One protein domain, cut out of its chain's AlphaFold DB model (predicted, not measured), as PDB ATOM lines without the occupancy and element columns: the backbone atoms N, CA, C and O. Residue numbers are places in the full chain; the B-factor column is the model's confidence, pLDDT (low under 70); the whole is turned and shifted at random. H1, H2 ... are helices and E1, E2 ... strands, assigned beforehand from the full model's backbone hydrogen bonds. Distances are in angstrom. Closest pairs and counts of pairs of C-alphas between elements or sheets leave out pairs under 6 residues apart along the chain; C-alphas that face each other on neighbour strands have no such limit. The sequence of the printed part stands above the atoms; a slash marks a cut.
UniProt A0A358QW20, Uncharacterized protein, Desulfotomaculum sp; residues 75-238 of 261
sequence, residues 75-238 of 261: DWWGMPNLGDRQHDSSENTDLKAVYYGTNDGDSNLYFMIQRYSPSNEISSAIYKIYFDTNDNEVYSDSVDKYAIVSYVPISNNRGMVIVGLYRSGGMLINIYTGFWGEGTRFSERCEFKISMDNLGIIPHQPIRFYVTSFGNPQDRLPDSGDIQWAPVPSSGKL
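Overview. This is residues 75 to 238 of the 261 residues of an uncharacterized protein of Desulfotomaculum sp (UniProt A0A358QW20). Two sheets lie face to face as a sandwich with their strands crossed: E1, E2, E3 and E8 make the smaller layer, E4 to E7 with E9 to E11 the larger, twisted one. E7 and E8 come close together at one border, and the short helix H1 directly follows E8. The printed part has 164 residues, with eleven named strands and one named helix in the order E1 to E8, H1, E9 to E11; its class is mostly strand. The smaller sheet runs E1, E2, E3, E8, the larger is branched at E9, and neighbours in both are antiparallel. The whole is compact, with a radius of gyration of the C-alphas of 15.5 A and spans of 46 by 35 by 30 A.

Arrangement. Going along from residue 75, find E1, residues 81 to 83, E2, residues 95 to 101, and E3, residues 108 to 115: a meander, each strand the antiparallel neighbour of the one before. Within hydrogen-bond range are N 82 and O 98, 2.9 A, and N 99 and O 112, 2.8 A. In the other sheet, E4, residues 125 to 132, E5, residues 145 to 154, E6, residues 158 to 167, and E7, residues 172 to 181, form a second meander; N 127 and O 149, N 150 and O 162, and N 163 and O 176 are each 2.8 A apart. E7 bends by 69 degrees at residue 178. E8, residues 189 to 195, is the edge strand beside E3, with N 111 and O 192 2.9 A apart. The closest C-alphas of E7 and E8, Gly 181 and Cys 190, are 4.1 A apart. H1, residues 196 to 199, only grazes both sheets and is too short for an O i to N i+4 pair. E9, residues 207 to 213, has E4 on one side, with N 212 and O 128 at 2.8 A. On its other side are E10, residues 216 to 221, with N 221 and O 211 at 2.8 A, and E11, residues 227 to 229, with N 229 and O 207 at 2.8 A. The facing parts of the sheets are 8.5 A centre to centre, their strands at 47 degrees.

Along the chain. Find C-alpha 81 at (-84.547, -26.168, 39.444), where E1 begins. E6 measures 29.5 A from C-alpha 158 at (-62.338, -31.685, 44.341), E5 28.4 A. E11 ends at C-alpha 229, (-91.390, -30.216, 46.669).

Size, cuts and confidence. The C-alphas farthest apart, Asn 120 and Leu 238, are 51.4 A apart. The printed part has no cut; the links E1 to E2 and E4 to E5 are long. Mean pLDDT of the printed part is 91.4; residues 121 to 122 and 233 to 237 are under 70.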
ATOM      1  N   ASP A  75     -75.666 -35.314  35.577       95.94
ATOM      2  CA  ASP A  75     -76.848 -35.983  36.111       95.94
ATOM      3  C   ASP A  75     -77.934 -35.011  36.626       95.94
ATOM      4  O   ASP A  75     -79.111 -35.369  36.631       95.94
ATOM      5  N   TRP A  76     -77.609 -33.738  36.858       96.12
ATOM      6  CA  TRP A  76     -78.591 -32.688  37.173       96.12
ATOM      7  C   TRP A  76     -79.343 -32.120  35.963       96.12
ATOM      8  O   TRP A  76     -80.370 -31.463  36.118       96.12
ATOM      9  N   TRP A  77     -78.892 -32.387  34.732       94.88
ATOM     10  CA  TRP A  77     -79.547 -31.866  33.522       94.88
ATOM     11  C   TRP A  77     -81.043 -32.230  33.434       94.88
ATOM     12  O   TRP A  77     -81.402 -33.403  33.330       94.88
ATOM     13  N   GLY A  78     -81.931 -31.241  33.381       91.31
ATOM     14  CA  GLY A  78     -83.376 -31.485  33.295       91.31
ATOM     15  C   GLY A  78     -84.025 -31.910  34.615       91.31
ATOM     16  O   GLY A  78     -85.208 -32.243  34.609       91.31
ATOM     17  N   MET A  79     -83.288 -31.878  35.730       93.88
ATOM     18  CA  MET A  79     -83.899 -31.914  37.056       93.88
ATOM     19  C   MET A  79     -84.647 -30.601  37.330       93.88
ATOM     20  O   MET A  79     -84.258 -29.550  36.794       93.88
ATOM     21  N   PRO A  80     -85.704 -30.639  38.164       93.81
ATOM     22  CA  PRO A  80     -86.334 -29.434  38.677       93.81
ATOM     23  C   PRO A  80     -85.290 -28.490  39.271       93.81
ATOM     24  O   PRO A  80     -84.394 -28.909  40.007       93.81
ATOM     25  N   ASN A  81     -85.398 -27.216  38.914       95.81
ATOM     26  CA  ASN A  81     -84.547 -26.168  39.444       95.81
ATOM     27  C   ASN A  81     -85.286 -24.843  39.473       95.81
ATOM     28  O   ASN A  81     -86.263 -24.647  38.746       95.81
ATOM     29  N   LEU A  82     -84.784 -23.952  40.312       96.00
ATOM     30  CA  LEU A  82     -85.170 -22.559  40.345       96.00
ATOM     31  C   LEU A  82     -83.909 -21.730  40.165       96.00
ATOM     32  O   LEU A  82     -82.936 -21.955  40.879       96.00
ATOM     33  N   GLY A  83     -83.921 -20.845  39.175       93.12
ATOM     34  CA  GLY A  83     -82.822 -19.931  38.899       93.12
ATOM     35  C   GLY A  83     -83.060 -18.573  39.538       93.12
ATOM     36  O   GLY A  83     -84.212 -18.190  39.747       93.12
ATOM     37  N   ASP A  84     -81.966 -17.870  39.784       91.25
ATOM     38  CA  ASP A  84     -81.950 -16.503  40.281       91.25
ATOM     39  C   ASP A  84     -81.438 -15.516  39.231       91.25
ATOM     40  O   ASP A  84     -80.935 -15.920  38.171       91.25
ATOM     41  N   ARG A  85     -81.586 -14.218  39.498       88.12
ATOM     42  CA  ARG A  85     -81.016 -13.174  38.644       88.12
ATOM     43  C   ARG A  85     -79.621 -12.816  39.127       88.12
ATOM     44  O   ARG A  85     -79.361 -12.677  40.300       88.12
ATOM     45  N   GLN A  86     -78.723 -12.572  38.183       90.06
ATOM     46  CA  GLN A  86     -77.405 -12.062  38.535       90.06
ATOM     47  C   GLN A  86     -77.505 -10.638  39.103       90.06
ATOM     48  O   GLN A  86     -78.225  -9.808  38.536       90.06
ATOM     49  N   HIS A  87     -76.675 -10.331  40.102       86.62
ATOM     50  CA  HIS A  87     -76.466  -8.996  40.680       86.62
ATOM     51  C   HIS A  87     -77.612  -8.420  41.532       86.62
ATOM     52  O   HIS A  87     -77.686  -7.199  41.702       86.62
ATOM     53  N   ASP A  88     -78.486  -9.246  42.098       83.94
ATOM     54  CA  ASP A  88     -79.377  -8.834  43.200       83.94
ATOM     55  C   ASP A  88     -78.701  -8.921  44.584       83.94
ATOM     56  O   ASP A  88     -79.213  -8.400  45.579       83.94
ATOM     57  N   SER A  89     -77.490  -9.480  44.625       85.75
ATOM     58  CA  SER A  89     -76.681  -9.692  45.820       85.75
ATOM     59  C   SER A  89     -75.209  -9.307  45.615       85.75
ATOM     60  O   SER A  89     -74.780  -8.845  44.554       85.75
ATOM     61  N   SER A  90     -74.401  -9.458  46.668       84.50
ATOM     62  CA  SER A  90     -72.951  -9.279  46.586       84.50
ATOM     63  C   SER A  90     -72.311 -10.378  45.734       84.50
ATOM     64  O   SER A  90     -72.701 -11.538  45.825       84.50
ATOM     65  N   GLU A  91     -71.268 -10.044  44.969       80.75
ATOM     66  CA  GLU A  91     -70.619 -10.962  44.010       80.75
ATOM     67  C   GLU A  91     -70.161 -12.305  44.608       80.75
ATOM     68  O   GLU A  91     -70.038 -13.296  43.896       80.75
ATOM     69  N   ASN A  92     -69.876 -12.358  45.913       83.69
ATOM     70  CA  ASN A  92     -69.423 -13.579  46.584       83.69
ATOM     71  C   ASN A  92     -70.568 -14.408  47.179       83.69
ATOM     72  O   ASN A  92     -70.331 -15.525  47.638       83.69
ATOM     73  N   THR A  93     -71.788 -13.884  47.201       88.00
ATOM     74  CA  THR A  93     -72.964 -14.570  47.750       88.00
ATOM     75  C   THR A  93     -74.016 -14.875  46.694       88.00
ATOM     76  O   THR A  93     -74.758 -15.821  46.907       88.00
ATOM     77  N   ASP A  94     -73.997 -14.161  45.567       90.75
ATOM     78  CA  ASP A  94     -74.982 -14.189  44.478       90.75
ATOM     79  C   ASP A  94     -75.371 -15.613  44.036       90.75
ATOM     80  O   ASP A  94     -74.608 -16.309  43.345       90.75
ATOM     81  N   LEU A  95     -76.544 -16.071  44.486       94.44
ATOM     82  CA  LEU A  95     -77.099 -17.365  44.108       94.44
ATOM     83  C   LEU A  95     -77.475 -17.353  42.627       94.44
ATOM     84  O   LEU A  95     -77.830 -16.347  42.042       94.44
ATOM     85  N   LYS A  96     -77.366 -18.508  41.975       94.88
ATOM     86  CA  LYS A  96     -77.696 -18.646  40.552       94.88
ATOM     87  C   LYS A  96     -78.798 -19.649  40.320       94.88
ATOM     88  O   LYS A  96     -79.649 -19.434  39.463       94.88
ATOM     89  N   ALA A  97     -78.736 -20.789  40.997       96.94
ATOM     90  CA  ALA A  97     -79.770 -21.798  40.899       96.94
ATOM     91  C   ALA A  97     -79.717 -22.781  42.066       96.94
ATOM     92  O   ALA A  97     -78.649 -23.107  42.584       96.94
ATOM     93  N   VAL A  98     -80.873 -23.337  42.406       97.88
ATOM     94  CA  VAL A  98     -80.985 -24.532  43.236       97.88
ATOM     95  C   VAL A  98     -81.716 -25.608  42.450       97.88
ATOM     96  O   VAL A  98     -82.808 -25.392  41.929       97.88
ATOM     97  N   TYR A  99     -81.096 -26.775  42.363       97.81
ATOM     98  CA  TYR A  99     -81.664 -27.986  41.793       97.81
ATOM     99  C   TYR A  99     -82.017 -28.938  42.926       97.81
ATOM    100  O   TYR A  99     -81.327 -28.982  43.947       97.81
ATOM    101  N   TYR A 100     -83.076 -29.717  42.738       97.38
ATOM    102  CA  TYR A 100     -83.547 -30.652  43.752       97.38
ATOM    103  C   TYR A 100     -84.219 -31.872  43.125       97.38
ATOM    104  O   TYR A 100     -84.778 -31.807  42.027       97.38
ATOM    105  N   GLY A 101     -84.172 -33.002  43.824       94.56
ATOM    106  CA  GLY A 101     -84.766 -34.242  43.340       94.56
ATOM    107  C   GLY A 101     -84.623 -35.415  44.301       94.56
ATOM    108  O   GLY A 101     -84.114 -35.285  45.411       94.56
ATOM    109  N   THR A 102     -85.088 -36.575  43.851       93.94
ATOM    110  CA  THR A 102     -84.896 -37.872  44.509       93.94
ATOM    111  C   THR A 102     -84.586 -38.916  43.445       93.94
ATOM    112  O   THR A 102     -84.967 -38.746  42.284       93.94
ATOM    113  N   ASN A 103     -83.922 -39.997  43.842       92.81
ATOM    114  CA  ASN A 103     -83.774 -41.182  43.005       92.81
ATOM    115  C   ASN A 103     -84.967 -42.125  43.210       92.81
ATOM    116  O   ASN A 103     -85.569 -42.156  44.288       92.81
ATOM    117  N   ASP A 104     -85.304 -42.901  42.180       87.81
ATOM    118  CA  ASP A 104     -86.366 -43.904  42.262       87.81
ATOM    119  C   ASP A 104     -86.030 -44.946  43.340       87.81
ATOM    120  O   ASP A 104     -84.980 -45.586  43.299       87.81
ATOM    121  N   GLY A 105     -86.934 -45.119  44.309       87.00
ATOM    122  CA  GLY A 105     -86.759 -46.064  45.416       87.00
ATOM    123  C   GLY A 105     -85.787 -45.614  46.513       87.00
ATOM    124  O   GLY A 105     -85.550 -46.384  47.442       87.00
ATOM    125  N   ASP A 106     -85.246 -44.394  46.442       91.12
ATOM    126  CA  ASP A 106     -84.379 -43.838  47.484       91.12
ATOM    127  C   ASP A 106     -85.165 -42.967  48.484       91.12
ATOM    128  O   ASP A 106     -86.156 -42.325  48.141       91.12
ATOM    129  N   SER A 107     -84.703 -42.934  49.735       94.38
ATOM    130  CA  SER A 107     -85.236 -42.116  50.837       94.38
ATOM    131  C   SER A 107     -84.333 -40.912  51.141       94.38
ATOM    132  O   SER A 107     -84.150 -40.519  52.298       94.38
ATOM    133  N   ASN A 108     -83.730 -40.337  50.100       97.06
ATOM    134  CA  ASN A 108     -82.864 -39.165  50.182       97.06
ATOM    135  C   ASN A 108     -83.410 -38.038  49.300       97.06
ATOM    136  O   ASN A 108     -83.758 -38.260  48.142       97.06
ATOM    137  N   LEU A 109     -83.404 -36.815  49.828       97.19
ATOM    138  CA  LEU A 109     -83.530 -35.604  49.025       97.19
ATOM    139  C   LEU A 109     -82.150 -35.142  48.587       97.19
ATOM    140  O   LEU A 109     -81.263 -34.939  49.416       97.19
ATOM    141  N   TYR A 110     -81.988 -34.969  47.286       98.00
ATOM    142  CA  TYR A 110     -80.765 -34.504  46.658       98.00
ATOM    143  C   TYR A 110     -80.899 -33.029  46.318       98.00
ATOM    144  O   TYR A 110     -81.943 -32.597  45.825       98.00
ATOM    145  N   PHE A 111     -79.816 -32.286  46.515       98.44
ATOM    146  CA  PHE A 111     -79.723 -30.874  46.170       98.44
ATOM    147  C   PHE A 111     -78.430 -30.588  45.415       98.44
ATOM    148  O   PHE A 111     -77.388 -31.168  45.723       98.44
ATOM    149  N   MET A 112     -78.492 -29.640  44.486       98.25
ATOM    150  CA  MET A 112     -77.317 -28.963  43.949       98.25
ATOM    151  C   MET A 112     -77.540 -27.462  44.011       98.25
ATOM    152  O   MET A 112     -78.565 -26.958  43.559       98.25
ATOM    153  N   ILE A 113     -76.584 -26.760  44.607       97.81
ATOM    154  CA  ILE A 113     -76.588 -25.304  44.701       97.81
ATOM    155  C   ILE A 113     -75.549 -24.781  43.725       97.81
ATOM    156  O   ILE A 113     -74.403 -25.241  43.720       97.81
ATOM    157  N   GLN A 114     -75.965 -23.809  42.925       96.31
ATOM    158  CA  GLN A 114     -75.125 -23.046  42.030       96.31
ATOM    159  C   GLN A 114     -75.152 -21.572  42.433       96.31
ATOM    160  O   GLN A 114     -76.227 -21.002  42.611       96.31
ATOM    161  N   ARG A 115     -73.977 -20.946  42.499       93.62
ATOM    162  CA  ARG A 115     -73.808 -19.491  42.601       93.62
ATOM    163  C   ARG A 115     -73.144 -18.923  41.350       93.62
ATOM    164  O   ARG A 115     -72.576 -19.678  40.551       93.62
ATOM    165  N   TYR A 116     -73.226 -17.613  41.156       92.69
ATOM    166  CA  TYR A 116     -72.435 -16.933  40.135       92.69
ATOM    167  C   TYR A 116     -70.940 -16.961  40.488       92.69
ATOM    168  O   TYR A 116     -70.558 -17.132  41.648       92.69
ATOM    169  N   SER A 117     -70.085 -16.860  39.467       89.31
ATOM    170  CA  SER A 117     -68.632 -16.907  39.639       89.31
ATOM    171  C   SER A 117     -68.181 -15.784  40.583       89.31
ATOM    172  O   SER A 117     -68.392 -14.614  40.256       89.31
ATOM    173  N   PRO A 118     -67.558 -16.100  41.731       84.94
ATOM    174  CA  PRO A 118     -67.076 -15.081  42.652       84.94
ATOM    175  C   PRO A 118     -65.906 -14.316  42.027       84.94
ATOM    176  O   PRO A 118     -65.118 -14.879  41.263       84.94
ATOM    177  N   SER A 119     -65.721 -13.056  42.419       81.38
ATOM    178  CA  SER A 119     -64.558 -12.268  41.991       81.38
ATOM    179  C   SER A 119     -63.231 -12.776  42.572       81.38
ATOM    180  O   SER A 119     -62.173 -12.525  41.996       81.38
ATOM    181  N   ASN A 120     -63.267 -13.541  43.671       78.06
ATOM    182  CA  ASN A 120     -62.089 -14.132  44.310       78.06
ATOM    183  C   ASN A 120     -61.952 -15.638  44.016       78.06
ATOM    184  O   ASN A 120     -62.834 -16.428  44.369       78.06
ATOM    185  N   GLU A 121     -60.794 -16.038  43.468       67.50
ATOM    186  CA  GLU A 121     -60.478 -17.411  43.026       67.50
ATOM    187  C   GLU A 121     -60.460 -18.478  44.132       67.50
ATOM    188  O   GLU A 121     -60.420 -19.647  43.800       67.50
ATOM    189  N   ILE A 122     -60.434 -18.147  45.425       66.06
ATOM    190  CA  ILE A 122     -60.496 -19.146  46.510       66.06
ATOM    191  C   ILE A 122     -61.436 -18.614  47.584       66.06
ATOM    192  O   ILE A 122     -61.024 -18.206  48.668       66.06
ATOM    193  N   SER A 123     -62.721 -18.548  47.252       80.69
ATOM    194  CA  SER A 123     -63.761 -18.211  48.219       80.69
ATOM    195  C   SER A 123     -64.534 -19.471  48.574       80.69
ATOM    196  O   SER A 123     -65.080 -20.135  47.698       80.69
ATOM    197  N   SER A 124     -64.572 -19.809  49.862       89.12
ATOM    198  CA  SER A 124     -65.563 -20.746  50.380       89.12
ATOM    199  C   SER A 124     -66.956 -20.144  50.229       89.12
ATOM    200  O   SER A 124     -67.122 -18.930  50.369       89.12
ATOM    201  N   ALA A 125     -67.957 -20.990  50.025       92.06
ATOM    202  CA  ALA A 125     -69.352 -20.591  50.098       92.06
ATOM    203  C   ALA A 125     -70.017 -21.264  51.293       92.06
ATOM    204  O   ALA A 125     -69.743 -22.424  51.601       92.06
ATOM    205  N   ILE A 126     -70.900 -20.531  51.963       95.25
ATOM    206  CA  ILE A 126     -71.741 -21.079  53.017       95.25
ATOM    207  C   ILE A 126     -73.178 -20.737  52.650       95.25
ATOM    208  O   ILE A 126     -73.503 -19.574  52.427       95.25
ATOM    209  N   TYR A 127     -74.031 -21.749  52.598       96.69
ATOM    210  CA  TYR A 127     -75.451 -21.610  52.313       96.69
ATOM    211  C   TYR A 127     -76.264 -22.067  53.516       96.69
ATOM    212  O   TYR A 127     -75.827 -22.916  54.301       96.69
ATOM    213  N   LYS A 128     -77.473 -21.531  53.650       97.56
ATOM    214  CA  LYS A 128     -78.455 -21.994  54.621       97.56
ATOM    215  C   LYS A 128     -79.767 -22.312  53.925       97.56
ATOM    216  O   LYS A 128     -80.305 -21.472  53.209       97.56
ATOM    217  N   ILE A 129     -80.269 -23.517  54.154       98.12
ATOM    218  CA  ILE A 129     -81.517 -24.020  53.577       98.12
ATOM    219  C   ILE A 129     -82.509 -24.182  54.703       98.12
ATOM    220  O   ILE A 129     -82.182 -24.807  55.711       98.12
ATOM    221  N   TYR A 130     -83.698 -23.631  54.535       97.94
ATOM    222  CA  TYR A 130     -84.781 -23.754  55.497       97.94
ATOM    223  C   TYR A 130     -85.815 -24.725  54.950       97.94
ATOM    224  O   TYR A 130     -86.167 -24.628  53.780       97.94
ATOM    225  N   PHE A 131     -86.283 -25.649  55.785       98.44
ATOM    226  CA  PHE A 131     -87.277 -26.655  55.428       98.44
ATOM    227  C   PHE A 131     -88.514 -26.469  56.301       98.44
ATOM    228  O   PHE A 131     -88.437 -26.670  57.513       98.44
ATOM    229  N   ASP A 132     -89.625 -26.121  55.664       98.31
ATOM    230  CA  ASP A 132     -90.973 -26.180  56.216       98.31
ATOM    231  C   ASP A 132     -91.510 -27.584  55.908       98.31
ATOM    232  O   ASP A 132     -91.882 -27.926  54.780       98.31
ATOM    233  N   THR A 133     -91.417 -28.443  56.918       97.75
ATOM    234  CA  THR A 133     -91.663 -29.885  56.784       97.75
ATOM    235  C   THR A 133     -93.141 -30.244  56.893       97.75
ATOM    236  O   THR A 133     -93.530 -31.337  56.477       97.75
ATOM    237  N   ASN A 134     -93.959 -29.348  57.450       97.00
ATOM    238  CA  ASN A 134     -95.401 -29.525  57.602       97.00
ATOM    239  C   ASN A 134     -96.222 -28.687  56.597       97.00
ATOM    240  O   ASN A 134     -97.449 -28.772  56.632       97.00
ATOM    241  N   ASP A 135     -95.555 -27.967  55.683       96.62
ATOM    242  CA  ASP A 135     -96.135 -27.207  54.566       96.62
ATOM    243  C   ASP A 135     -97.098 -26.100  55.044       96.62
ATOM    244  O   ASP A 135     -98.153 -25.877  54.445       96.62
ATOM    245  N   ASN A 136     -96.769 -25.429  56.157       96.94
ATOM    246  CA  ASN A 136     -97.627 -24.421  56.793       96.94
ATOM    247  C   ASN A 136     -97.132 -22.965  56.674       96.94
ATOM    248  O   ASN A 136     -97.760 -22.079  57.258       96.94
ATOM    249  N   GLU A 137     -96.049 -22.712  55.927       96.19
ATOM    250  CA  GLU A 137     -95.379 -21.409  55.751       96.19
ATOM    251  C   GLU A 137     -94.682 -20.842  57.011       96.19
ATOM    252  O   GLU A 137     -94.230 -19.693  57.006       96.19
ATOM    253  N   VAL A 138     -94.528 -21.623  58.088       96.75
ATOM    254  CA  VAL A 138     -93.932 -21.186  59.364       96.75
ATOM    255  C   VAL A 138     -92.666 -21.976  59.691       96.75
ATOM    256  O   VAL A 138     -92.685 -22.872  60.514       96.75
ATOM    257  N   TYR A 139     -91.517 -21.538  59.171       96.50
ATOM    258  CA  TYR A 139     -90.195 -22.185  59.329       96.50
ATOM    259  C   TYR A 139     -89.598 -22.227  60.753       96.50
ATOM    260  O   TYR A 139     -88.433 -22.600  60.942       96.50
ATOM    261  N   SER A 140     -90.336 -21.764  61.760       96.69
ATOM    262  CA  SER A 140     -89.900 -21.772  63.159       96.69
ATOM    263  C   SER A 140     -90.563 -22.867  63.989       96.69
ATOM    264  O   SER A 140     -90.312 -22.932  65.196       96.69
ATOM    265  N   ASP A 141     -91.394 -23.723  63.390       97.94
ATOM    266  CA  ASP A 141     -92.033 -24.796  64.136       97.94
ATOM    267  C   ASP A 141     -91.008 -25.840  64.590       97.94
ATOM    268  O   ASP A 141     -89.943 -26.043  64.006       97.94
ATOM    269  N   SER A 142     -91.317 -26.544  65.680       97.25
ATOM    270  CA  SER A 142     -90.416 -27.568  66.239       97.25
ATOM    271  C   SER A 142     -90.158 -28.750  65.289       97.25
ATOM    272  O   SER A 142     -89.137 -29.440  65.407       97.25
ATOM    273  N   VAL A 143     -91.076 -28.978  64.344       97.56
ATOM    274  CA  VAL A 143     -90.960 -30.002  63.299       97.56
ATOM    275  C   VAL A 143     -90.036 -29.571  62.165       97.56
ATOM    276  O   VAL A 143     -89.473 -30.439  61.507       97.56
ATOM    277  N   ASP A 144     -89.748 -28.279  62.028       98.31
ATOM    278  CA  ASP A 144     -88.919 -27.762  60.948       98.31
ATOM    279  C   ASP A 144     -87.433 -27.918  61.195       98.31
ATOM    280  O   ASP A 144     -86.943 -28.258  62.290       98.31
ATOM    281  N   LYS A 145     -86.708 -27.732  60.099       98.44
ATOM    282  CA  LYS A 145     -85.286 -27.995  59.999       98.44
ATOM    283  C   LYS A 145     -84.617 -26.884  59.221       98.44
ATOM    284  O   LYS A 145     -85.221 -26.226  58.379       98.44
ATOM    285  N   TYR A 146     -83.327 -26.722  59.456       98.38
ATOM    286  CA  TYR A 146     -82.483 -26.000  58.524       98.38
ATOM    287  C   TYR A 146     -81.156 -26.728  58.351       98.38
ATOM    288  O   TYR A 146     -80.668 -27.385  59.272       98.38
ATOM    289  N   ALA A 147     -80.561 -26.605  57.172       98.50
ATOM    290  CA  ALA A 147     -79.221 -27.093  56.894       98.50
ATOM    291  C   ALA A 147     -78.263 -25.917  56.710       98.50
ATOM    292  O   ALA A 147     -78.611 -24.935  56.060       98.50
ATOM    293  N   ILE A 148     -77.058 -26.028  57.265       98.19
ATOM    294  CA  ILE A 148     -75.920 -25.172  56.921       98.19
ATOM    295  C   ILE A 148     -75.005 -25.993  56.020       98.19
ATOM    296  O   ILE A 148     -74.527 -27.052  56.429       98.19
ATOM    297  N   VAL A 149     -74.775 -25.504  54.807       98.19
ATOM    298  CA  VAL A 149     -73.942 -26.147  53.789       98.19
ATOM    299  C   VAL A 149     -72.678 -25.321  53.626       98.19
ATOM    300  O   VAL A 149     -72.740 -24.198  53.142       98.19
ATOM    301  N   SER A 150     -71.533 -25.867  54.020       96.94
ATOM    302  CA  SER A 150     -70.221 -25.260  53.803       96.94
ATOM    303  C   SER A 150     -69.537 -25.943  52.626       96.94
ATOM    304  O   SER A 150     -69.273 -27.145  52.676       96.94
ATOM    305  N   TYR A 151     -69.219 -25.174  51.589       95.38
ATOM    306  CA  TYR A 151     -68.449 -25.614  50.435       95.38
ATOM    307  C   TYR A 151     -67.072 -24.943  50.437       95.38
ATOM    308  O   TYR A 151     -66.946 -23.726  50.296       95.38
ATOM    309  N   VAL A 152     -66.030 -25.764  50.566       93.00
ATOM    310  CA  VAL A 152     -64.631 -25.349  50.457       93.00
ATOM    311  C   VAL A 152     -64.029 -25.939  49.175       93.00
ATOM    312  O   VAL A 152     -63.922 -27.168  49.070       93.00
ATOM    313  N   PRO A 153     -63.633 -25.113  48.188       90.19
ATOM    314  CA  PRO A 153     -62.894 -25.605  47.033       90.19
ATOM    315  C   PRO A 153     -61.512 -26.086  47.494       90.19
ATOM    316  O   PRO A 153     -60.806 -25.378  48.213       90.19
ATOM    317  N   ILE A 154     -61.126 -27.303  47.111       85.75
ATOM    318  CA  ILE A 154     -59.803 -27.862  47.400       85.75
ATOM    319  C   ILE A 154     -59.053 -27.991  46.073       85.75
ATOM    320  O   ILE A 154     -59.624 -28.304  45.028       85.75
ATOM    321  N   SER A 155     -57.745 -27.749  46.094       71.94
ATOM    322  CA  SER A 155     -56.880 -28.010  44.943       71.94
ATOM    323  C   SER A 155     -57.053 -29.449  44.424       71.94
ATOM    324  O   SER A 155     -57.232 -30.369  45.221       71.94
ATOM    325  N   ASN A 156     -56.896 -29.653  43.110       70.94
ATOM    326  CA  ASN A 156     -57.004 -30.944  42.400       70.94
ATOM    327  C   ASN A 156     -58.427 -31.393  42.022       70.94
ATOM    328  O   ASN A 156     -58.729 -32.585  42.089       70.94
ATOM    329  N   ASN A 157     -59.284 -30.472  41.565       76.69
ATOM    330  CA  ASN A 157     -60.604 -30.803  41.012       76.69
ATOM    331  C   ASN A 157     -61.511 -31.534  42.014       76.69
ATOM    332  O   ASN A 157     -62.271 -32.424  41.633       76.69
ATOM    333  N   ARG A 158     -61.416 -31.190  43.308       84.25
ATOM    334  CA  ARG A 158     -62.338 -31.685  44.341       84.25
ATOM    335  C   ARG A 158     -62.818 -30.559  45.241       84.25
ATOM    336  O   ARG A 158     -62.030 -29.743  45.696       84.25
ATOM    337  N   GLY A 159     -64.110 -30.532  45.532       93.38
ATOM    338  CA  GLY A 159     -64.681 -29.615  46.509       93.38
ATOM    339  C   GLY A 159     -65.172 -30.358  47.740       93.38
ATOM    340  O   GLY A 159     -65.947 -31.296  47.590       93.38
ATOM    341  N   MET A 160     -64.741 -29.958  48.938       95.75
ATOM    342  CA  MET A 160     -65.286 -30.519  50.176       95.75
ATOM    343  C   MET A 160     -66.603 -29.836  50.512       95.75
ATOM    344  O   MET A 160     -66.667 -28.609  50.598       95.75
ATOM    345  N   VAL A 161     -67.629 -30.643  50.744       97.75
ATOM    346  CA  VAL A 161     -68.954 -30.197  51.160       97.75
ATOM    347  C   VAL A 161     -69.233 -30.768  52.540       97.75
ATOM    348  O   VAL A 161     -69.057 -31.965  52.775       97.75
ATOM    349  N   ILE A 162     -69.650 -29.904  53.460       98.31
ATOM    350  CA  ILE A 162     -70.067 -30.265  54.814       98.31
ATOM    351  C   ILE A 162     -71.481 -29.733  55.010       98.31
ATOM    352  O   ILE A 162     -71.720 -28.538  54.860       98.31
ATOM    353  N   VAL A 163     -72.414 -30.612  55.359       98.69
ATOM    354  CA  VAL A 163     -73.816 -30.270  55.603       98.69
ATOM    355  C   VAL A 163     -74.145 -30.584  57.051       98.69
ATOM    356  O   VAL A 163     -74.247 -31.751  57.420       98.69
ATOM    357  N   GLY A 164     -74.329 -29.554  57.870       98.56
ATOM    358  CA  GLY A 164     -74.897 -29.702  59.208       98.56
ATOM    359  C   GLY A 164     -76.408 -29.521  59.149       98.56
ATOM    360  O   GLY A 164     -76.870 -28.460  58.735       98.56
ATOM    361  N   LEU A 165     -77.177 -30.530  59.558       98.75
ATOM    362  CA  LEU A 165     -78.635 -30.452  59.654       98.75
ATOM    363  C   LEU A 165     -79.050 -30.168  61.097       98.75
ATOM    364  O   LEU A 165     -78.624 -30.872  62.008       98.75
ATOM    365  N   TYR A 166     -79.924 -29.189  61.297       98.69
ATOM    366  CA  TYR A 166     -80.346 -28.707  62.607       98.69
ATOM    367  C   TYR A 166     -81.871 -28.682  62.727       98.69
ATOM    368  O   TYR A 166     -82.590 -28.516  61.741       98.69
ATOM    369  N   ARG A 167     -82.373 -28.794  63.959       98.25
ATOM    370  CA  ARG A 167     -83.749 -28.397  64.305       98.25
ATOM    371  C   ARG A 167     -83.888 -26.876  64.255       98.25
ATOM    372  O   ARG A 167     -82.900 -26.173  64.450       98.25
ATOM    373  N   SER A 168     -85.112 -26.369  64.105       95.88
ATOM    374  CA  SER A 168     -85.422 -24.929  64.195       95.88
ATOM    375  C   SER A 168     -84.867 -24.259  65.464       95.88
ATOM    376  O   SER A 168     -84.372 -23.137  65.402       95.88
ATOM    377  N   GLY A 169     -84.830 -24.979  66.592       95.44
ATOM    378  CA  GLY A 169     -84.210 -24.533  67.851       95.44
ATOM    379  C   GLY A 169     -82.672 -24.575  67.907       95.44
ATOM    380  O   GLY A 169     -82.108 -24.381  68.978       95.44
ATOM    381  N   GLY A 170     -81.983 -24.880  66.804       96.94
ATOM    382  CA  GLY A 170     -80.517 -24.851  66.703       96.94
ATOM    383  C   GLY A 170     -79.783 -26.129  67.122       96.94
ATOM    384  O   GLY A 170     -78.558 -26.177  67.065       96.94
ATOM    385  N   MET A 171     -80.499 -27.185  67.518       98.00
ATOM    386  CA  MET A 171     -79.876 -28.461  67.882       98.00
ATOM    387  C   MET A 171     -79.456 -29.246  66.635       98.00
ATOM    388  O   MET A 171     -80.296 -29.530  65.779       98.00
ATOM    389  N   LEU A 172     -78.176 -29.626  66.563       98.44
ATOM    390  CA  LEU A 172     -77.625 -30.470  65.502       98.44
ATOM    391  C   LEU A 172     -78.279 -31.860  65.522       98.44
ATOM    392  O   LEU A 172     -78.425 -32.475  66.576       98.44
ATOM    393  N   ILE A 173     -78.660 -32.345  64.345       98.44
ATOM    394  CA  ILE A 173     -79.253 -33.667  64.119       98.44
ATOM    395  C   ILE A 173     -78.217 -34.595  63.503       98.44
ATOM    396  O   ILE A 173     -78.010 -35.698  63.997       98.44
ATOM    397  N   ASN A 174     -77.583 -34.158  62.415       98.69
ATOM    398  CA  ASN A 174     -76.624 -34.973  61.683       98.69
ATOM    399  C   ASN A 174     -75.640 -34.104  60.889       98.69
ATOM    400  O   ASN A 174     -75.926 -32.938  60.599       98.69
ATOM    401  N   ILE A 175     -74.505 -34.693  60.516       98.62
ATOM    402  CA  ILE A 175     -73.501 -34.100  59.636       98.62
ATOM    403  C   ILE A 175     -73.284 -35.033  58.444       98.62
ATOM    404  O   ILE A 175     -73.002 -36.217  58.611       98.62
ATOM    405  N   TYR A 176     -73.358 -34.479  57.238       98.38
ATOM    406  CA  TYR A 176     -72.973 -35.156  56.002       98.38
ATOM    407  C   TYR A 176     -71.701 -34.515  55.464       98.38
ATOM    408  O   TYR A 176     -71.568 -33.292  55.481       98.38
ATOM    409  N   THR A 177     -70.767 -35.323  54.974       98.19
ATOM    410  CA  THR A 177     -69.523 -34.811  54.399       98.19
ATOM    411  C   THR A 177     -69.081 -35.641  53.207       98.19
ATOM    412  O   THR A 177     -69.260 -36.861  53.185       98.19
ATOM    413  N   GLY A 178     -68.499 -34.974  52.216       97.00
ATOM    414  CA  GLY A 178     -67.867 -35.638  51.091       97.00
ATOM    415  C   GLY A 178     -67.290 -34.668  50.071       97.00
ATOM    416  O   GLY A 178     -67.478 -33.452  50.137       97.00
ATOM    417  N   PHE A 179     -66.567 -35.232  49.107       96.19
ATOM    418  CA  PHE A 179     -65.997 -34.485  47.991       96.19
ATOM    419  C   PHE A 179     -67.039 -34.311  46.879       96.19
ATOM    420  O   PHE A 179     -66.975 -34.986  45.856       96.19
ATOM    421  N   TRP A 180     -68.023 -33.445  47.120       97.12
ATOM    422  CA  TRP A 180     -69.202 -33.247  46.263       97.12
ATOM    423  C   TRP A 180     -69.274 -31.840  45.640       97.12
ATOM    424  O   TRP A 180     -70.309 -31.402  45.150       97.12
ATOM    425  N   GLY A 181     -68.190 -31.072  45.697       95.75
ATOM    426  CA  GLY A 181     -68.071 -29.805  44.973       95.75
ATOM    427  C   GLY A 181     -67.325 -29.978  43.655       95.75
ATOM    428  O   GLY A 181     -66.490 -30.875  43.531       95.75
ATOM    429  N   GLU A 182     -67.574 -29.080  42.698       91.94
ATOM    430  CA  GLU A 182     -66.932 -29.098  41.370       91.94
ATOM    431  C   GLU A 182     -65.402 -29.063  41.415       91.94
ATOM    432  O   GLU A 182     -64.736 -29.464  40.461       91.94
ATOM    433  N   GLY A 183     -64.841 -28.569  42.522       81.56
ATOM    434  CA  GLY A 183     -63.412 -28.610  42.773       81.56
ATOM    435  C   GLY A 183     -62.574 -27.725  41.863       81.56
ATOM    436  O   GLY A 183     -61.352 -27.871  41.815       81.56
ATOM    437  N   THR A 184     -63.215 -26.809  41.140       81.81
ATOM    438  CA  THR A 184     -62.507 -25.714  40.491       81.81
ATOM    439  C   THR A 184     -62.007 -24.741  41.562       81.81
ATOM    440  O   THR A 184     -62.303 -24.881  42.752       81.81
ATOM    441  N   ARG A 185     -61.206 -23.754  41.155       78.25
ATOM    442  CA  ARG A 185     -60.810 -22.664  42.059       78.25
ATOM    443  C   ARG A 185     -62.055 -21.935  42.589       78.25
ATOM    444  O   ARG A 185     -62.163 -21.622  43.769       78.25
ATOM    445  N   PHE A 186     -63.062 -21.796  41.741       81.81
ATOM    446  CA  PHE A 186     -64.318 -21.162  42.082       81.81
ATOM    447  C   PHE A 186     -65.228 -22.145  42.826       81.81
ATOM    448  O   PHE A 186     -65.364 -23.313  42.466       81.81
ATOM    449  N   SER A 187     -65.882 -21.685  43.893       85.56
ATOM    450  CA  SER A 187     -66.839 -22.528  44.611       85.56
ATOM    451  C   SER A 187     -68.254 -22.384  44.023       85.56
ATOM    452  O   SER A 187     -69.207 -22.072  44.734       85.56
ATOM    453  N   GLU A 188     -68.398 -22.572  42.706       93.06
ATOM    454  CA  GLU A 188     -69.655 -22.274  41.999       93.06
ATOM    455  C   GLU A 188     -70.741 -23.311  42.246       93.06
ATOM    456  O   GLU A 188     -71.901 -22.940  42.378       93.06
ATOM    457  N   ARG A 189     -70.383 -24.601  42.283       95.69
ATOM    458  CA  ARG A 189     -71.346 -25.703  42.394       95.69
ATOM    459  C   ARG A 189     -70.954 -26.719  43.448       95.69
ATOM    460  O   ARG A 189     -69.818 -27.200  43.473       95.69
ATOM    461  N   CYS A 190     -71.931 -27.092  44.261       97.38
ATOM    462  CA  CYS A 190     -71.848 -28.230  45.162       97.38
ATOM    463  C   CYS A 190     -73.157 -29.007  45.169       97.38
ATOM    464  O   CYS A 190     -74.235 -28.420  45.063       97.38
ATOM    465  N   GLU A 191     -73.059 -30.315  45.356       98.31
ATOM    466  CA  GLU A 191     -74.197 -31.204  45.562       98.31
ATOM    467  C   GLU A 191     -74.101 -31.912  46.909       98.31
ATOM    468  O   GLU A 191     -73.036 -32.018  47.516       98.31
ATOM    469  N   PHE A 192     -75.240 -32.353  47.416       98.62
ATOM    470  CA  PHE A 192     -75.330 -33.135  48.641       98.62
ATOM    471  C   PHE A 192     -76.695 -33.812  48.701       98.62
ATOM    472  O   PHE A 192     -77.585 -33.572  47.880       98.62
ATOM    473  N   LYS A 193     -76.871 -34.657  49.711       98.31
ATOM    474  CA  LYS A 193     -78.167 -35.241  50.029       98.31
ATOM    475  C   LYS A 193     -78.463 -35.154  51.512       98.31
ATOM    476  O   LYS A 193     -77.550 -35.124  52.334       98.31
ATOM    477  N   ILE A 194     -79.747 -35.155  51.832       98.50
ATOM    478  CA  ILE A 194     -80.258 -35.238  53.193       98.50
ATOM    479  C   ILE A 194     -81.257 -36.391  53.230       98.50
ATOM    480  O   ILE A 194     -82.143 -36.485  52.381       98.50
ATOM    481  N   SER A 195     -81.107 -37.282  54.208       98.12
ATOM    482  CA  SER A 195     -82.076 -38.358  54.414       98.12
ATOM    483  C   SER A 195     -83.438 -37.779  54.803       98.12
ATOM    484  O   SER A 195     -83.514 -36.897  55.660       98.12
ATOM    485  N   MET A 196     -84.507 -38.304  54.202       97.94
ATOM    486  CA  MET A 196     -85.886 -37.934  54.542       97.94
ATOM    487  C   MET A 196     -86.215 -38.241  56.010       97.94
ATOM    488  O   MET A 196     -86.882 -37.446  56.665       97.94
ATOM    489  N   ASP A 197     -85.656 -39.322  56.563       98.19
ATOM    490  CA  ASP A 197     -85.805 -39.676  57.980       98.19
ATOM    491  C   ASP A 197     -85.199 -38.602  58.899       98.19
ATOM    492  O   ASP A 197     -85.846 -38.117  59.824       98.19
ATOM    493  N   ASN A 198     -84.001 -38.110  58.563       98.44
ATOM    494  CA  ASN A 198     -83.366 -37.011  59.302       98.44
ATOM    495  C   ASN A 198     -84.137 -35.683  59.177       98.44
ATOM    496  O   ASN A 198     -84.074 -34.849  60.084       98.44
ATOM    497  N   LEU A 199     -84.866 -35.479  58.075       98.12
ATOM    498  CA  LEU A 199     -85.796 -34.356  57.918       98.12
ATOM    499  C   LEU A 199     -87.112 -34.561  58.679       98.12
ATOM    500  O   LEU A 199     -87.802 -33.582  58.944       98.12
ATOM    501  N   GLY A 200     -87.440 -35.793  59.076       97.56
ATOM    502  CA  GLY A 200     -88.715 -36.133  59.703       97.56
ATOM    503  C   GLY A 200     -89.879 -36.172  58.713       97.56
ATOM    504  O   GLY A 200     -91.006 -35.862  59.093       97.56
ATOM    505  N   ILE A 201     -89.609 -36.520  57.452       96.94
ATOM    506  CA  ILE A 201     -90.618 -36.604  56.390       96.94
ATOM    507  C   ILE A 201     -90.661 -38.013  55.804       96.94
ATOM    508  O   ILE A 201     -89.665 -38.736  55.806       96.94
ATOM    509  N   ILE A 202     -91.813 -38.400  55.265       94.12
ATOM    510  CA  ILE A 202     -91.955 -39.652  54.512       94.12
ATOM    511  C   ILE A 202     -91.823 -39.402  53.000       94.12
ATOM    512  O   ILE A 202     -92.095 -38.291  52.535       94.12
ATOM    513  N   PRO A 203     -91.449 -40.416  52.196       90.19
ATOM    514  CA  PRO A 203     -91.469 -40.292  50.741       90.19
ATOM    515  C   PRO A 203     -92.822 -39.775  50.235       90.19
ATOM    516  O   PRO A 203     -93.873 -40.223  50.693       90.19
ATOM    517  N   HIS A 204     -92.789 -38.853  49.271       86.69
ATOM    518  CA  HIS A 204     -93.962 -38.174  48.693       86.69
ATOM    519  C   HIS A 204     -94.685 -37.156  49.595       86.69
ATOM    520  O   HIS A 204     -95.663 -36.563  49.141       86.69
ATOM    521  N   GLN A 205     -94.222 -36.905  50.824       93.19
ATOM    522  CA  GLN A 205     -94.751 -35.819  51.654       93.19
ATOM    523  C   GLN A 205     -94.408 -34.455  51.034       93.19
ATOM    524  O   GLN A 205     -93.228 -34.195  50.797       93.19
ATOM    525  N   PRO A 206     -95.391 -33.573  50.781       94.94
ATOM    526  CA  PRO A 206     -95.104 -32.208  50.367       94.94
ATOM    527  C   PRO A 206     -94.300 -31.468  51.438       94.94
ATOM    528  O   PRO A 206     -94.634 -31.553  52.618       94.94
ATOM    529  N   ILE A 207     -93.264 -30.746  51.020       97.31
ATOM    530  CA  ILE A 207     -92.528 -29.802  51.871       97.31
ATOM    531  C   ILE A 207     -92.286 -28.504  51.111       97.31
ATOM    532  O   ILE A 207     -92.266 -28.494  49.872       97.31
ATOM    533  N   ARG A 208     -91.999 -27.436  51.849       98.06
ATOM    534  CA  ARG A 208     -91.476 -26.186  51.301       98.06
ATOM    535  C   ARG A 208     -90.047 -25.958  51.746       98.06
ATOM    536  O   ARG A 208     -89.637 -26.359  52.835       98.06
ATOM    537  N   PHE A 209     -89.266 -25.328  50.883       98.12
ATOM    538  CA  PHE A 209     -87.944 -24.863  51.252       98.12
ATOM    539  C   PHE A 209     -87.520 -23.638  50.453       98.12
ATOM    540  O   PHE A 209     -88.028 -23.358  49.366       98.12
ATOM    541  N   TYR A 210     -86.527 -22.940  50.985       97.50
ATOM    542  CA  TYR A 210     -85.784 -21.907  50.276       97.50
ATOM    543  C   TYR A 210     -84.318 -21.933  50.706       97.50
ATOM    544  O   TYR A 210     -83.963 -22.469  51.763       97.50
ATOM    545  N   VAL A 211     -83.458 -21.357  49.870       97.25
ATOM    546  CA  VAL A 211     -82.013 -21.263  50.107       97.25
ATOM    547  C   VAL A 211     -81.638 -19.805  50.333       97.25
ATOM    548  O   VAL A 211     -82.246 -18.912  49.760       97.25
ATOM    549  N   THR A 212     -80.647 -19.564  51.181       96.00
ATOM    550  CA  THR A 212     -80.011 -18.254  51.357       96.00
ATOM    551  C   THR A 212     -78.503 -18.414  51.372       96.00
ATOM    552  O   THR A 212     -77.988 -19.440  51.835       96.00
ATOM    553  N   SER A 213     -77.789 -17.384  50.941       92.50
ATOM    554  CA  SER A 213     -76.360 -17.281  51.214       92.50
ATOM    555  C   SER A 213     -76.119 -16.857  52.665       92.50
ATOM    556  O   SER A 213     -76.719 -15.916  53.190       92.50
ATOM    557  N   PHE A 214     -75.256 -17.583  53.373       81.12
ATOM    558  CA  PHE A 214     -74.996 -17.327  54.786       81.12
ATOM    559  C   PHE A 214     -74.314 -15.966  54.958       81.12
ATOM    560  O   PHE A 214     -73.316 -15.667  54.307       81.12
ATOM    561  N   GLY A 215     -74.857 -15.136  55.847       77.00
ATOM    562  CA  GLY A 215     -74.414 -13.753  56.033       77.00
ATOM    563  C   GLY A 215     -75.118 -12.737  55.128       77.00
ATOM    564  O   GLY A 215     -75.042 -11.547  55.419       77.00
ATOM    565  N   ASN A 216     -75.869 -13.179  54.112       83.19
ATOM    566  CA  ASN A 216     -76.736 -12.314  53.316       83.19
ATOM    567  C   ASN A 216     -78.144 -12.921  53.155       83.19
ATOM    568  O   ASN A 216     -78.454 -13.502  52.120       83.19
ATOM    569  N   PRO A 217     -79.031 -12.778  54.155       82.75
ATOM    570  CA  PRO A 217     -80.386 -13.327  54.082       82.75
ATOM    571  C   PRO A 217     -81.287 -12.626  53.050       82.75
ATOM    572  O   PRO A 217     -82.409 -13.081  52.853       82.75
ATOM    573  N   GLN A 218     -80.839 -11.515  52.446       84.19
ATOM    574  CA  GLN A 218     -81.570 -10.839  51.366       84.19
ATOM    575  C   GLN A 218     -81.426 -11.579  50.032       84.19
ATOM    576  O   GLN A 218     -82.314 -11.487  49.199       84.19
ATOM    577  N   ASP A 219     -80.332 -12.322  49.870       84.25
ATOM    578  CA  ASP A 219     -80.050 -13.179  48.723       84.25
ATOM    579  C   ASP A 219     -80.671 -14.552  48.971       84.25
ATOM    580  O   ASP A 219     -80.045 -15.490  49.487       84.25
ATOM    581  N   ARG A 220     -81.984 -14.578  48.768       91.62
ATOM    582  CA  ARG A 220     -82.846 -15.725  48.989       91.62
ATOM    583  C   ARG A 220     -83.265 -16.259  47.633       91.62
ATOM    584  O   ARG A 220     -83.778 -15.511  46.821       91.62
ATOM    585  N   LEU A 221     -83.193 -17.574  47.466       92.94
ATOM    586  CA  LEU A 221     -83.705 -18.265  46.294       92.94
ATOM    587  C   LEU A 221     -84.905 -19.151  46.685       92.94
ATOM    588  O   LEU A 221     -84.715 -20.148  47.401       92.94
ATOM    589  N   PRO A 222     -86.131 -18.821  46.229       91.06
ATOM    590  CA  PRO A 222     -86.480 -17.653  45.404       91.06
ATOM    591  C   PRO A 222     -86.491 -16.316  46.145       91.06
ATOM    592  O   PRO A 222     -86.809 -16.275  47.333       91.06
ATOM    593  N   ASP A 223     -86.325 -15.233  45.375       84.12
ATOM    594  CA  ASP A 223     -86.544 -13.839  45.795       84.12
ATOM    595  C   ASP A 223     -87.868 -13.648  46.555       84.12
ATOM    596  O   ASP A 223     -88.000 -12.832  47.468       84.12
ATOM    597  N   SER A 224     -88.899 -14.401  46.152       84.75
ATOM    598  CA  SER A 224     -90.221 -14.387  46.772       84.75
ATOM    599  C   SER A 224     -90.896 -15.757  46.714       84.75
ATOM    600  O   SER A 224     -90.741 -16.502  45.748       84.75
ATOM    601  N   GLY A 225     -91.698 -16.063  47.737       89.06
ATOM    602  CA  GLY A 225     -92.336 -17.373  47.883       89.06
ATOM    603  C   GLY A 225     -91.346 -18.469  48.274       89.06
ATOM    604  O   GLY A 225     -90.279 -18.174  48.804       89.06
ATOM    605  N   ASP A 226     -91.722 -19.721  48.017       92.38
ATOM    606  CA  ASP A 226     -90.965 -20.917  48.390       92.38
ATOM    607  C   ASP A 226     -90.943 -21.938  47.253       92.38
ATOM    608  O   ASP A 226     -91.817 -21.957  46.381       92.38
ATOM    609  N   ILE A 227     -89.962 -22.839  47.292       95.12
ATOM    610  CA  ILE A 227     -89.965 -24.039  46.462       95.12
ATOM    611  C   ILE A 227     -90.813 -25.089  47.164       95.12
ATOM    612  O   ILE A 227     -90.454 -25.553  48.242       95.12
ATOM    613  N   GLN A 228     -91.907 -25.509  46.530       95.50
ATOM    614  CA  GLN A 228     -92.684 -26.649  47.001       95.50
ATOM    615  C   GLN A 228     -92.194 -27.931  46.321       95.50
ATOM    616  O   GLN A 228     -92.321 -28.103  45.106       95.50
ATOM    617  N   TRP A 229     -91.656 -28.854  47.112       93.31
ATOM    618  CA  TRP A 229     -91.390 -30.216  46.669       93.31
ATOM    619  C   TRP A 229     -92.600 -31.077  46.992       93.31
ATOM    620  O   TRP A 229     -92.867 -31.376  48.148       93.31
ATOM    621  N   ALA A 230     -93.328 -31.483  45.958       89.19
ATOM    622  CA  ALA A 230     -94.450 -32.402  46.068       89.19
ATOM    623  C   ALA A 230     -94.283 -33.489  45.003       89.19
ATOM    624  O   ALA A 230     -94.704 -33.301  43.855       89.19
ATOM    625  N   PRO A 231     -93.628 -34.620  45.325       80.06
ATOM    626  CA  PRO A 231     -93.504 -35.710  44.378       80.06
ATOM    627  C   PRO A 231     -94.897 -36.229  44.098       80.06
ATOM    628  O   PRO A 231     -95.529 -36.841  44.957       80.06
ATOM    629  N   VAL A 232     -95.370 -36.027  42.875       71.31
ATOM    630  CA  VAL A 232     -96.499 -36.807  42.396       71.31
ATOM    631  C   VAL A 232     -96.062 -38.267  42.445       71.31
ATOM    632  O   VAL A 232     -95.063 -38.611  41.801       71.31
ATOM    633  N   PRO A 233     -96.757 -39.137  43.204       64.19
ATOM    634  CA  PRO A 233     -96.560 -40.564  43.059       64.19
ATOM    635  C   PRO A 233     -96.678 -40.834  41.570       64.19
ATOM    636  O   PRO A 233     -97.663 -40.430  40.942       64.19
ATOM    637  N   SER A 234     -95.669 -41.457  40.971       58.25
ATOM    638  CA  SER A 234     -95.797 -41.971  39.622       58.25
ATOM    639  C   SER A 234     -96.774 -43.144  39.701       58.25
ATOM    640  O   SER A 234     -96.410 -44.306  39.565       58.25
ATOM    641  N   SER A 235     -98.065 -42.863  39.917       54.88
ATOM    642  CA  SER A 235     -99.134 -43.714  39.428       54.88
ATOM    643  C   SER A 235     -98.873 -43.758  37.929       54.88
ATOM    644  O   SER A 235     -99.236 -42.818  37.218       54.88
ATOM    645  N   GLY A 236     -98.038 -44.718  37.507       57.25
ATOM    646  CA  GLY A 236     -97.256 -44.620  36.276       57.25
ATOM    647  C   GLY A 236     -98.170 -44.228  35.136       57.25
ATOM    648  O   GLY A 236     -99.305 -44.665  35.172       57.25
ATOM    649  N   LYS A 237     -97.714 -43.387  34.196       64.69
ATOM    650  CA  LYS A 237     -98.456 -42.725  33.088       64.69
ATOM    651  C   LYS A 237     -99.870 -43.254  32.758       64.69
ATOM    652  O   LYS A 237    -100.776 -42.456  32.560       64.69
ATOM    653  N   LEU A 238    -100.060 -44.573  32.727       73.19
ATOM    654  CA  LEU A 238    -101.348 -45.272  32.815       73.19
ATOM    655  C   LEU A 238    -102.360 -44.706  33.829       73.19
ATOM    656  O   LEU A 238    -103.491 -44.483  33.426       73.19
TER     657      LEU A 238